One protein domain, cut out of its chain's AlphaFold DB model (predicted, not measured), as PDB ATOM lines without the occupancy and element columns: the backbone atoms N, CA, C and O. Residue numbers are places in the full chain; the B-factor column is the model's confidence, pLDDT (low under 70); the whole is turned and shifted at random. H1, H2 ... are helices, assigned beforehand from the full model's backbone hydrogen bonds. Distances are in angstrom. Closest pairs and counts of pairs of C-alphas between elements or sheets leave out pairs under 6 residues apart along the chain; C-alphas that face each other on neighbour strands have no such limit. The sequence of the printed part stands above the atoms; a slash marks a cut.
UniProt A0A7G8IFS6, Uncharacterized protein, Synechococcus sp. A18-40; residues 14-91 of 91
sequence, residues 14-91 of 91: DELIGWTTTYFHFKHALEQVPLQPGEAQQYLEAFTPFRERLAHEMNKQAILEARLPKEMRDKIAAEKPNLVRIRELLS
ATOM      1  N   ASP A  14     -17.714  -5.291   6.187       91.19
ATOM      2  CA  ASP A  14     -18.620  -4.600   7.110       91.19
ATOM      3  C   ASP A  14     -19.973  -4.299   6.445       91.19
ATOM      4  O   ASP A  14     -21.026  -4.602   7.002       91.19
ATOM      5  N   GLU A  15     -19.954  -3.842   5.187       92.06
ATOM      6  CA  GLU A  15     -21.168  -3.676   4.379       92.06
ATOM      7  C   GLU A  15     -21.900  -5.004   4.160       92.06
ATOM      8  O   GLU A  15     -23.127  -5.050   4.235       92.06
ATOM      9  N   LEU A  16     -21.167  -6.098   3.922       91.88
ATOM     10  CA  LEU A  16     -21.756  -7.430   3.782       91.88
ATOM     11  C   LEU A  16     -22.432  -7.896   5.071       91.88
ATOM     12  O   LEU A  16     -23.540  -8.437   5.025       91.88
ATOM     13  N   ILE A  17     -21.803  -7.660   6.221       92.75
ATOM     14  CA  ILE A  17     -22.389  -7.944   7.532       92.75
ATOM     15  C   ILE A  17     -23.642  -7.082   7.737       92.75
ATOM     16  O   ILE A  17     -24.696  -7.623   8.062       92.75
ATOM     17  N   GLY A  18     -23.577  -5.778   7.458       92.38
ATOM     18  CA  GLY A  18     -24.717  -4.863   7.579       92.38
ATOM     19  C   GLY A  18     -25.892  -5.203   6.654       92.38
ATOM     20  O   GLY A  18     -27.052  -5.071   7.042       92.38
ATOM     21  N   TRP A  19     -25.613  -5.704   5.450       93.56
ATOM     22  CA  TRP A  19     -26.626  -6.190   4.506       93.56
ATOM     23  C   TRP A  19     -27.299  -7.497   4.975       93.56
ATOM     24  O   TRP A  19     -28.452  -7.801   4.636       93.56
ATOM     25  N   THR A  20     -26.599  -8.285   5.792       94.31
ATOM     26  CA  THR A  20     -27.040  -9.612   6.224       94.31
ATOM     27  C   THR A  20     -27.966  -9.529   7.432       94.31
ATOM     28  O   THR A  20     -27.548  -9.579   8.584       94.31
ATOM     29  N   THR A  21     -29.268  -9.461   7.165       92.50
ATOM     30  CA  THR A  21     -30.309  -9.386   8.203       92.50
ATOM     31  C   THR A  21     -31.057 -10.699   8.410       92.50
ATOM     32  O   THR A  21     -31.710 -10.898   9.433       92.50
ATOM     33  N   THR A  22     -30.979 -11.615   7.443       94.69
ATOM     34  CA  THR A  22     -31.699 -12.888   7.473       94.69
ATOM     35  C   THR A  22     -30.780 -14.052   7.142       94.69
ATOM     36  O   THR A  22     -29.751 -13.900   6.485       94.69
ATOM     37  N   TYR A  23     -31.208 -15.255   7.521       92.94
ATOM     38  CA  TYR A  23     -30.523 -16.482   7.120       92.94
ATOM     39  C   TYR A  23     -30.457 -16.656   5.592       92.94
ATOM     40  O   TYR A  23     -29.511 -17.240   5.067       92.94
ATOM     41  N   PHE A  24     -31.444 -16.128   4.862       92.38
ATOM     42  CA  PHE A  24     -31.425 -16.144   3.402       92.38
ATOM     43  C   PHE A  24     -30.309 -15.253   2.848       92.38
ATOM     44  O   PHE A  24     -29.545 -15.712   2.004       92.38
ATOM     45  N   HIS A  25     -30.157 -14.030   3.372       93.75
ATOM     46  CA  HIS A  25     -29.039 -13.147   3.012       93.75
ATOM     47  C   HIS A  25     -27.701 -13.819   3.309       93.75
ATOM     48  O   HIS A  25     -26.823 -13.831   2.456       93.75
ATOM     49  N   PHE A  26     -27.588 -14.466   4.470       94.12
ATOM     50  CA  PHE A  26     -26.381 -15.180   4.867       94.12
ATOM     51  C   PHE A  26     -25.983 -16.271   3.865       94.12
ATOM     52  O   PHE A  26     -24.849 -16.294   3.391       94.12
ATOM     53  N   LYS A  27     -26.919 -17.147   3.472       93.38
ATOM     54  CA  LYS A  27     -26.646 -18.171   2.448       93.38
ATOM     55  C   LYS A  27     -26.305 -17.542   1.101       93.38
ATOM     56  O   LYS A  27     -25.334 -17.946   0.474       93.38
ATOM     57  N   HIS A  28     -27.074 -16.539   0.689       91.62
ATOM     58  CA  HIS A  28     -26.884 -15.879  -0.594       91.62
ATOM     59  C   HIS A  28     -25.510 -15.202  -0.694       91.62
ATOM     60  O   HIS A  28     -24.834 -15.330  -1.711       91.62
ATOM     61  N   ALA A  29     -25.052 -14.553   0.379       91.88
ATOM     62  CA  ALA A  29     -23.715 -13.979   0.471       91.88
ATOM     63  C   ALA A  29     -22.625 -15.044   0.299       91.88
ATOM     64  O   ALA A  29     -21.729 -14.871  -0.519       91.88
ATOM     65  N   LEU A  30     -22.733 -16.174   1.002       91.38
ATOM     66  CA  LEU A  30     -21.772 -17.280   0.899       91.38
ATOM     67  C   LEU A  30     -21.770 -17.960  -0.478       91.38
ATOM     68  O   LEU A  30     -20.768 -18.548  -0.878       91.38
ATOM     69  N   GLU A  31     -22.888 -17.912  -1.203       90.06
ATOM     70  CA  GLU A  31     -22.994 -18.454  -2.558       90.06
ATOM     71  C   GLU A  31     -22.421 -17.496  -3.611       90.06
ATOM     72  O   GLU A  31     -21.727 -17.942  -4.525       90.06
ATOM     73  N   GLN A  32     -22.693 -16.195  -3.484       88.94
ATOM     74  CA  GLN A  32     -22.423 -15.200  -4.528       88.94
ATOM     75  C   GLN A  32     -21.123 -14.419  -4.328       88.94
ATOM     76  O   GLN A  32     -20.538 -13.953  -5.304       88.94
ATOM     77  N   VAL A  33     -20.667 -14.253  -3.087       89.56
ATOM     78  CA  VAL A  33     -19.466 -13.473  -2.779       89.56
ATOM     79  C   VAL A  33     -18.271 -14.422  -2.673       89.56
ATOM     80  O   VAL A  33     -18.276 -15.317  -1.825       89.56
ATOM     81  N   PRO A  34     -17.225 -14.247  -3.500       87.00
ATOM     82  CA  PRO A  34     -16.025 -15.077  -3.455       87.00
ATOM     83  C   PRO A  34     -15.115 -14.654  -2.291       87.00
ATOM     84  O   PRO A  34     -14.020 -14.135  -2.494       87.00
ATOM     85  N   LEU A  35     -15.591 -14.865  -1.063       87.44
ATOM     86  CA  LEU A  35     -14.876 -14.531   0.167       87.44
ATOM     87  C   LEU A  35     -13.557 -15.307   0.256       87.44
ATOM     88  O   LEU A  35     -13.511 -16.522   0.034       87.44
ATOM     89  N   GLN A  36     -12.482 -14.613   0.624       87.62
ATOM     90  CA  GLN A  36     -11.231 -15.260   1.008       87.62
ATOM     91  C   GLN A  36     -11.418 -16.016   2.334       87.62
ATOM     92  O   GLN A  36     -12.280 -15.637   3.127       87.62
ATOM     93  N   PRO A  37     -10.602 -17.043   2.645       85.38
ATOM     94  CA  PRO A  37     -10.779 -17.851   3.855       85.38
ATOM     95  C   PRO A  37     -10.875 -17.035   5.152       85.38
ATOM     96  O   PRO A  37     -11.737 -17.306   5.984       85.38
ATOM     97  N   GLY A  38     -10.048 -15.993   5.298       87.38
ATOM     98  CA  GLY A  38     -10.094 -15.105   6.466       87.38
ATOM     99  C   GLY A  38     -11.373 -14.264   6.547       87.38
ATOM    100  O   GLY A  38     -11.937 -14.108   7.626       87.38
ATOM    101  N   GLU A  39     -11.869 -13.768   5.412       90.69
ATOM    102  CA  GLU A  39     -13.109 -12.979   5.338       90.69
ATOM    103  C   GLU A  39     -14.333 -13.860   5.588       90.69
ATOM    104  O   GLU A  39     -15.240 -13.484   6.323       90.69
ATOM    105  N   ALA A  40     -14.330 -15.062   5.009       90.38
ATOM    106  CA  ALA A  40     -15.351 -16.070   5.226       90.38
ATOM    107  C   ALA A  40     -15.422 -16.461   6.702       90.38
ATOM    108  O   ALA A  40     -16.511 -16.489   7.263       90.38
ATOM    109  N   GLN A  41     -14.284 -16.701   7.353       90.44
ATOM    110  CA  GLN A  41     -14.259 -17.019   8.778       90.44
ATOM    111  C   GLN A  41     -14.850 -15.880   9.619       90.44
ATOM    112  O   GLN A  41     -15.774 -16.127  10.391       90.44
ATOM    113  N   GLN A  42     -14.412 -14.637   9.398       91.56
ATOM    114  CA  GLN A  42     -14.955 -13.469  10.100       91.56
ATOM    115  C   GLN A  42     -16.466 -13.306   9.880       91.56
ATOM    116  O   GLN A  42     -17.213 -13.037  10.821       91.56
ATOM    117  N   TYR A  43     -16.933 -13.512   8.648       92.69
ATOM    118  CA  TYR A  43     -18.351 -13.458   8.313       92.69
ATOM    119  C   TYR A  43     -19.157 -14.567   9.008       92.69
ATOM    120  O   TYR A  43     -20.226 -14.314   9.561       92.69
ATOM    121  N   LEU A  44     -18.642 -15.800   9.024       92.06
ATOM    122  CA  LEU A  44     -19.272 -16.931   9.708       92.06
ATOM    123  C   LEU A  44     -19.330 -16.715  11.230       92.06
ATOM    124  O   LEU A  44     -20.329 -17.066  11.857       92.06
ATOM    125  N   GLU A  45     -18.283 -16.141  11.827       92.00
ATOM    126  CA  GLU A  45     -18.223 -15.827  13.260       92.00
ATOM    127  C   GLU A  45     -19.221 -14.730  13.653       92.00
ATOM    128  O   GLU A  45     -19.895 -14.858  14.681       92.00
ATOM    129  N   ALA A  46     -19.401 -13.715  12.799       92.75
ATOM    130  CA  ALA A  46     -20.384 -12.649  13.006       92.75
ATOM    131  C   ALA A  46     -21.832 -13.175  13.093       92.75
ATOM    132  O   ALA A  46     -22.673 -12.576  13.765       92.75
ATOM    133  N   PHE A  47     -22.121 -14.322  12.469       94.19
ATOM    134  CA  PHE A  47     -23.449 -14.936  12.437       94.19
ATOM    135  C   PHE A  47     -23.447 -16.367  12.984       94.19
ATOM    136  O   PHE A  47     -23.953 -17.291  12.345       94.19
ATOM    137  N   THR A  48     -22.926 -16.556  14.199       90.56
ATOM    138  CA  THR A  48     -22.813 -17.878  14.848       90.56
ATOM    139  C   THR A  48     -24.094 -18.742  14.763       90.56
ATOM    140  O   THR A  48     -23.994 -19.881  14.302       90.56
ATOM    141  N   PRO A  49     -25.315 -18.237  15.053       92.06
ATOM    142  CA  PRO A  49     -26.533 -19.051  14.934       92.06
ATOM    143  C   PRO A  49     -26.822 -19.521  13.498       92.06
ATOM    144  O   PRO A  49     -27.367 -20.603  13.271       92.06
ATOM    145  N   PHE A  50     -26.468 -18.706  12.500       94.12
ATOM    146  CA  PHE A  50     -26.630 -19.056  11.089       94.12
ATOM    147  C   PHE A  50     -25.555 -20.036  10.633       94.12
ATOM    148  O   PHE A  50     -25.867 -20.963   9.888       94.12
ATOM    149  N   ARG A  51     -24.322 -19.881  11.124       92.44
ATOM    150  CA  ARG A  51     -23.226 -20.828  10.908       92.44
ATOM    151  C   ARG A  51     -23.598 -22.229  11.393       92.44
ATOM    152  O   ARG A  51     -23.446 -23.180  10.632       92.44
ATOM    153  N   GLU A  52     -24.112 -22.368  12.614       91.50
ATOM    154  CA  GLU A  52     -24.512 -23.673  13.168       91.50
ATOM    155  C   GLU A  52     -25.623 -24.326  12.341       91.50
ATOM    156  O   GLU A  52     -25.554 -25.507  11.984       91.50
ATOM    157  N   ARG A  53     -26.634 -23.534  11.963       93.06
ATOM    158  CA  ARG A  53     -27.710 -23.993  11.083       93.06
ATOM    159  C   ARG A  53     -27.176 -24.448   9.723       93.06
ATOM    160  O   ARG A  53     -27.578 -25.508   9.236       93.06
ATOM    161  N   LEU A  54     -26.268 -23.677   9.129       91.44
ATOM    162  CA  LEU A  54     -25.654 -23.999   7.847       91.44
ATOM    163  C   LEU A  54     -24.818 -25.278   7.937       91.44
ATOM    164  O   LEU A  54     -24.949 -26.134   7.067       91.44
ATOM    165  N   ALA A  55     -24.026 -25.452   8.996       90.56
ATOM    166  CA  ALA A  55     -23.256 -26.672   9.230       90.56
ATOM    167  C   ALA A  55     -24.173 -27.904   9.310       90.56
ATOM    168  O   ALA A  55     -23.913 -28.924   8.666       90.56
ATOM    169  N   HIS A  56     -25.311 -27.795  10.007       90.56
ATOM    170  CA  HIS A  56     -26.297 -28.874  10.045       90.56
ATOM    171  C   HIS A  56     -26.892 -29.169   8.653       90.56
ATOM    172  O   HIS A  56     -27.038 -30.339   8.279       90.56
ATOM    173  N   GLU A  57     -27.261 -28.142   7.884       90.31
ATOM    174  CA  GLU A  57     -27.775 -28.308   6.517       90.31
ATOM    175  C   GLU A  57     -26.737 -28.961   5.596       90.31
ATOM    176  O   GLU A  57     -27.063 -29.915   4.889       90.31
ATOM    177  N   MET A  58     -25.484 -28.507   5.648       87.19
ATOM    178  CA  MET A  58     -24.387 -29.036   4.836       87.19
ATOM    179  C   MET A  58     -24.089 -30.496   5.181       87.19
ATOM    180  O   MET A  58     -23.896 -31.297   4.272       87.19
ATOM    181  N   ASN A  59     -24.131 -30.875   6.461       88.12
ATOM    182  CA  ASN A  59     -23.942 -32.264   6.880       88.12
ATOM    183  C   ASN A  59     -25.081 -33.171   6.373       88.12
ATOM    184  O   ASN A  59     -24.845 -34.231   5.794       88.12
ATOM    185  N   LYS A  60     -26.337 -32.716   6.488       88.00
ATOM    186  CA  LYS A  60     -27.489 -33.412   5.882       88.00
ATOM    187  C   LYS A  60     -27.300 -33.587   4.376       88.00
ATOM    188  O   LYS A  60     -27.547 -34.671   3.848       88.00
ATOM    189  N   GLN A  61     -26.848 -32.538   3.695       84.75
ATOM    190  CA  GLN A  61     -26.607 -32.572   2.262       84.75
ATOM    191  C   GLN A  61     -25.458 -33.522   1.904       84.75
ATOM    192  O   GLN A  61     -25.610 -34.301   0.972       84.75
ATOM    193  N   ALA A  62     -24.371 -33.550   2.676       85.06
ATOM    194  CA  ALA A  62     -23.252 -34.470   2.480       85.06
ATOM    195  C   ALA A  62     -23.684 -35.942   2.589       85.06
ATOM    196  O   ALA A  62     -23.287 -36.764   1.764       85.06
ATOM    197  N   ILE A  63     -24.558 -36.278   3.546       86.69
ATOM    198  CA  ILE A  63     -25.123 -37.631   3.690       86.69
ATOM    199  C   ILE A  63     -25.963 -38.020   2.463       86.69
ATOM    200  O   ILE A  63     -25.924 -39.173   2.025       86.69
ATOM    201  N   LEU A  64     -26.733 -37.082   1.905       86.56
ATOM    202  CA  LEU A  64     -27.525 -37.317   0.695       86.56
ATOM    203  C   LEU A  64     -26.632 -37.421  -0.547       86.56
ATOM    204  O   LEU A  64     -26.793 -38.348  -1.337       86.56
ATOM    205  N   GLU A  65     -25.656 -36.526  -0.689       83.81
ATOM    206  CA  GLU A  65     -24.683 -36.518  -1.783       83.81
ATOM    207  C   GLU A  65     -23.813 -37.777  -1.780       83.81
ATOM    208  O   GLU A  65     -23.489 -38.287  -2.847       83.81
ATOM    209  N   ALA A  66     -23.488 -38.347  -0.615       84.94
ATOM    210  CA  ALA A  66     -22.763 -39.616  -0.514       84.94
ATOM    211  C   ALA A  66     -23.499 -40.795  -1.178       84.94
ATOM    212  O   ALA A  66     -22.868 -41.788  -1.536       84.94
ATOM    213  N   ARG A  67     -24.822 -40.684  -1.368       87.81
ATOM    214  CA  ARG A  67     -25.646 -41.669  -2.086       87.81
ATOM    215  C   ARG A  67     -25.687 -41.419  -3.594       87.81
ATOM    216  O   ARG A  67     -26.188 -42.266  -4.330       87.81
ATOM    217  N   LEU A  68     -25.198 -40.268  -4.054       86.31
ATOM    218  CA  LEU A  68     -25.155 -39.916  -5.468       86.31
ATOM    219  C   LEU A  68     -23.891 -40.476  -6.144       86.31
ATOM    220  O   LEU A  68     -22.821 -40.558  -5.527       86.31
ATOM    221  N   PRO A  69     -23.969 -40.804  -7.447       88.69
ATOM    222  CA  PRO A  69     -22.797 -41.128  -8.249       88.69
ATOM    223  C   PRO A  69     -21.752 -40.008  -8.198       88.69
ATOM    224  O   PRO A  69     -22.095 -38.826  -8.139       88.69
ATOM    225  N   LYS A  70     -20.464 -40.372  -8.264       83.38
ATOM    226  CA  LYS A  70     -19.342 -39.415  -8.225       83.38
ATOM    227  C   LYS A  70     -19.510 -38.278  -9.246       83.38
ATOM    228  O   LYS A  70     -19.385 -37.121  -8.879       83.38
ATOM    229  N   GLU A  71     -19.926 -38.608 -10.466       86.50
ATOM    230  CA  GLU A  71     -20.132 -37.631 -11.541       86.50
ATOM    231  C   GLU A  71     -21.186 -36.555 -11.202       86.50
ATOM    232  O   GLU A  71     -21.041 -35.397 -11.581       86.50
ATOM    233  N   MET A  72     -22.237 -36.909 -10.452       84.62
ATOM    234  CA  MET A  72     -23.247 -35.946  -9.991       84.62
ATOM    235  C   MET A  72     -22.702 -35.054  -8.870       84.62
ATOM    236  O   MET A  72     -22.995 -33.862  -8.845       84.62
ATOM    237  N   ARG A  73     -21.880 -35.608  -7.970       81.44
ATOM    238  CA  ARG A  73     -21.209 -34.826  -6.918       81.44
ATOM    239  C   ARG A  73     -20.235 -33.808  -7.504       81.44
ATOM    240  O   ARG A  73     -20.238 -32.661  -7.072       81.44
ATOM    241  N   ASP A  74     -19.460 -34.211  -8.510       83.56
ATOM    242  CA  ASP A  74     -18.514 -33.322  -9.190       83.56
ATOM    243  C   ASP A  74     -19.244 -32.172  -9.913       83.56
ATOM    244  O   ASP A  74     -18.796 -31.029  -9.852       83.56
ATOM    245  N   LYS A  75     -20.416 -32.435 -10.517       85.31
ATOM    246  CA  LYS A  75     -21.271 -31.384 -11.108       85.31
ATOM    247  C   LYS A  75     -21.760 -30.382 -10.058       85.31
ATOM    248  O   LYS A  75     -21.609 -29.182 -10.260       85.31
ATOM    249  N   ILE A  76     -22.256 -30.861  -8.916       79.94
ATOM    250  CA  ILE A  76     -22.718 -29.993  -7.816       79.94
ATOM    251  C   ILE A  76     -21.571 -29.121  -7.279       79.94
ATOM    252  O   ILE A  76     -21.763 -27.931  -7.022       79.94
ATOM    253  N   ALA A  77     -20.370 -29.689  -7.127       79.94
ATOM    254  CA  ALA A  77     -19.191 -28.946  -6.685       79.94
ATOM    255  C   ALA A  77     -18.766 -27.869  -7.699       79.94
ATOM    256  O   ALA A  77     -18.394 -26.765  -7.299       79.94
ATOM    257  N   ALA A  78     -18.866 -28.167  -8.999       82.06
ATOM    258  CA  ALA A  78     -18.554 -27.223 -10.069       82.06
ATOM    259  C   ALA A  78     -19.560 -26.063 -10.158       82.06
ATOM    260  O   ALA A  78     -19.167 -24.944 -10.480       82.06
ATOM    261  N   GLU A  79     -20.839 -26.297  -9.844       82.69
ATOM    262  CA  GLU A  79     -21.867 -25.249  -9.861       82.69
ATOM    263  C   GLU A  79     -21.719 -24.237  -8.716       82.69
ATOM    264  O   GLU A  79     -22.136 -23.087  -8.854       82.69
ATOM    265  N   LYS A  80     -21.145 -24.641  -7.573       81.56
ATOM    266  CA  LYS A  80     -21.064 -23.796  -6.367       81.56
ATOM    267  C   LYS A  80     -19.676 -23.829  -5.716       81.56
ATOM    268  O   LYS A  80     -19.546 -24.285  -4.575       81.56
ATOM    269  N   PRO A  81     -18.639 -23.291  -6.382       83.12
ATOM    270  CA  PRO A  81     -17.261 -23.342  -5.889       83.12
ATOM    271  C   PRO A  81     -17.071 -22.610  -4.552       83.12
ATOM    272  O   PRO A  81     -16.280 -23.046  -3.715       83.12
ATOM    273  N   ASN A  82     -17.833 -21.538  -4.308       84.56
ATOM    274  CA  ASN A  82     -17.786 -20.806  -3.042       84.56
ATOM    275  C   ASN A  82     -18.279 -21.678  -1.878       84.56
ATOM    276  O   ASN A  82     -17.606 -21.772  -0.855       84.56
ATOM    277  N   LEU A  83     -19.386 -22.410  -2.054       81.94
ATOM    278  CA  LEU A  83     -19.906 -23.297  -1.010       81.94
ATOM    279  C   LEU A  83     -18.966 -24.458  -0.687       81.94
ATOM    280  O   LEU A  83     -18.919 -24.881   0.465       81.94
ATOM    281  N   VAL A  84     -18.220 -24.966  -1.671       84.19
ATOM    282  CA  VAL A  84     -17.208 -26.005  -1.427       84.19
ATOM    283  C   VAL A  84     -16.162 -25.497  -0.436       84.19
ATOM    284  O   VAL A  84     -15.910 -26.162   0.562       84.19
ATOM    285  N   ARG A  85     -15.642 -24.282  -0.641       83.62
ATOM    286  CA  ARG A  85     -14.683 -23.661   0.290       83.62
ATOM    287  C   ARG A  85     -15.286 -23.415   1.669       83.62
ATOM    288  O   ARG A  85     -14.647 -23.673   2.681       83.62
ATOM    289  N   ILE A  86     -16.533 -22.948   1.727       85.81
ATOM    290  CA  ILE A  86     -17.219 -22.733   3.007       85.81
ATOM    291  C   ILE A  86     -17.409 -24.053   3.767       85.81
ATOM    292  O   ILE A  86     -17.253 -24.066   4.984       85.81
ATOM    293  N   ARG A  87     -17.677 -25.179   3.086       83.69
ATOM    294  CA  ARG A  87     -17.741 -26.504   3.735       83.69
ATOM    295  C   ARG A  87     -16.431 -26.875   4.432       83.69
ATOM    296  O   ARG A  87     -16.486 -27.450   5.517       83.69
ATOM    297  N   GLU A  88     -15.285 -26.533   3.845       82.56
ATOM    298  CA  GLU A  88     -13.972 -26.781   4.456       82.56
ATOM    299  C   GLU A  88     -13.771 -25.971   5.747       82.56
ATOM    300  O   GLU A  88     -13.115 -26.447   6.666       82.56
ATOM    301  N   LEU A  89     -14.385 -24.786   5.857       82.75
ATOM    302  CA  LEU A  89     -14.334 -23.928   7.053       82.75
ATOM    303  C   LEU A  89     -15.358 -24.307   8.138       82.75
ATOM    304  O   LEU A  89     -15.273 -23.829   9.271       82.75
ATOM    305  N   LEU A  90     -16.366 -25.107   7.787       79.50
ATOM    306  CA  LEU A  90     -17.428 -25.556   8.695       79.50
ATOM    307  C   LEU A  90     -17.170 -26.945   9.298       79.50
ATOM    308  O   LEU A  90     -17.956 -27.358  10.154       79.50
ATOM    309  N   SER A  91     -16.138 -27.654   8.828       61.25
ATOM    310  CA  SER A  91     -15.739 -28.978   9.335       61.25
ATOM    311  C   SER A  91     -14.980 -28.907  10.654       61.25
ATOM    312  O   SER A  91     -14.266 -27.906  10.881       61.25
TER     313      SER A  91
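AT A GLANCE: This is residues 14 to 91 of the 91 residues of an uncharacterized protein of Synechococcus sp. A18-40 (UniProt A0A7G8IFS6). Six helices make an elongated body with a head at one end: H2 and H3 lie side by side, running opposite ways, with the short H1 slanting past them at the far end. The long H4 leaves this head along the longest axis, H5 folds back, and H6 crosses from H5 to H4 beside the head, so that H4, H5 and H6 make a loose three-sided frame. The printed part has 78 residues with six named helices, H1 to H6 in order along the chain, and no named strand; the class is all helix. It is compact by its radius of gyration of the C-alphas, 12.9 A, and spans 40 by 21 by 20 A.

HOW THE PARTS SIT: H1, residues 14 to 19, and H2, residues 23 to 32, are close but not clearly touching, with the C-alphas of Trp 19 and His 25 closest at 7.5 A. H3, residues 37 to 46, is close to H2 but not clearly touching it; the closest C-alphas, of Leu 30 and Ala 40, are 7.8 A apart, and the two run opposite ways at a shallow tilt of 6 degrees. H4, residues 48 to 65, and H3 only just touch, with 3 pairs of C-alphas within 8 A, and only at the corner by their link; Leu 44 and Arg 51 have the closest C-alphas, 5.7 A apart. H5, residues 70 to 79, is close to H4 but not clearly touching it, with the C-alphas of Glu 65 and Arg 73 closest at 6.4 A. The hub is H6, residues 81 to 90, which touches three helices. It touches H2 at a steep tilt of 57 degrees, closest at the C-alphas of Glu 31 and Asn 82, 5.7 A. It touches H3 with Gln 41 and Leu 89 closest, their C-alphas 7.1 A apart. It touches residues 51 to 58 of H4, closest at the C-alphas of Ala 55 and Leu 90, 6.0 A. H1 and H6 are apart. In all six helices every O i to N i+4 pair is within hydrogen-bond range.

IN THESE COORDINATES: H1 begins at C-alpha 14, (-18.620, -4.600, 7.110), and measures 8.6 A from first to last C-alpha. H2 and H3 measure 14.2 A each, H5 14.5 A and H6 14.8 A. H4 measures 25.1 A, from (-22.813, -17.878, 14.848) at C-alpha 48. H6 ends at C-alpha 90, (-17.428, -25.556, 8.695).

THE WHOLE: The two C-alphas farthest apart, of Asp 14 and Pro 69, are 39.8 A apart. The printed part has no cut, and its five links are tight. Residues 66 to 72, of which 70 to 72 belong to H5, stand free. Mean pLDDT of the printed part is 88.0; Ser 91, the chain's last residue, is under 70.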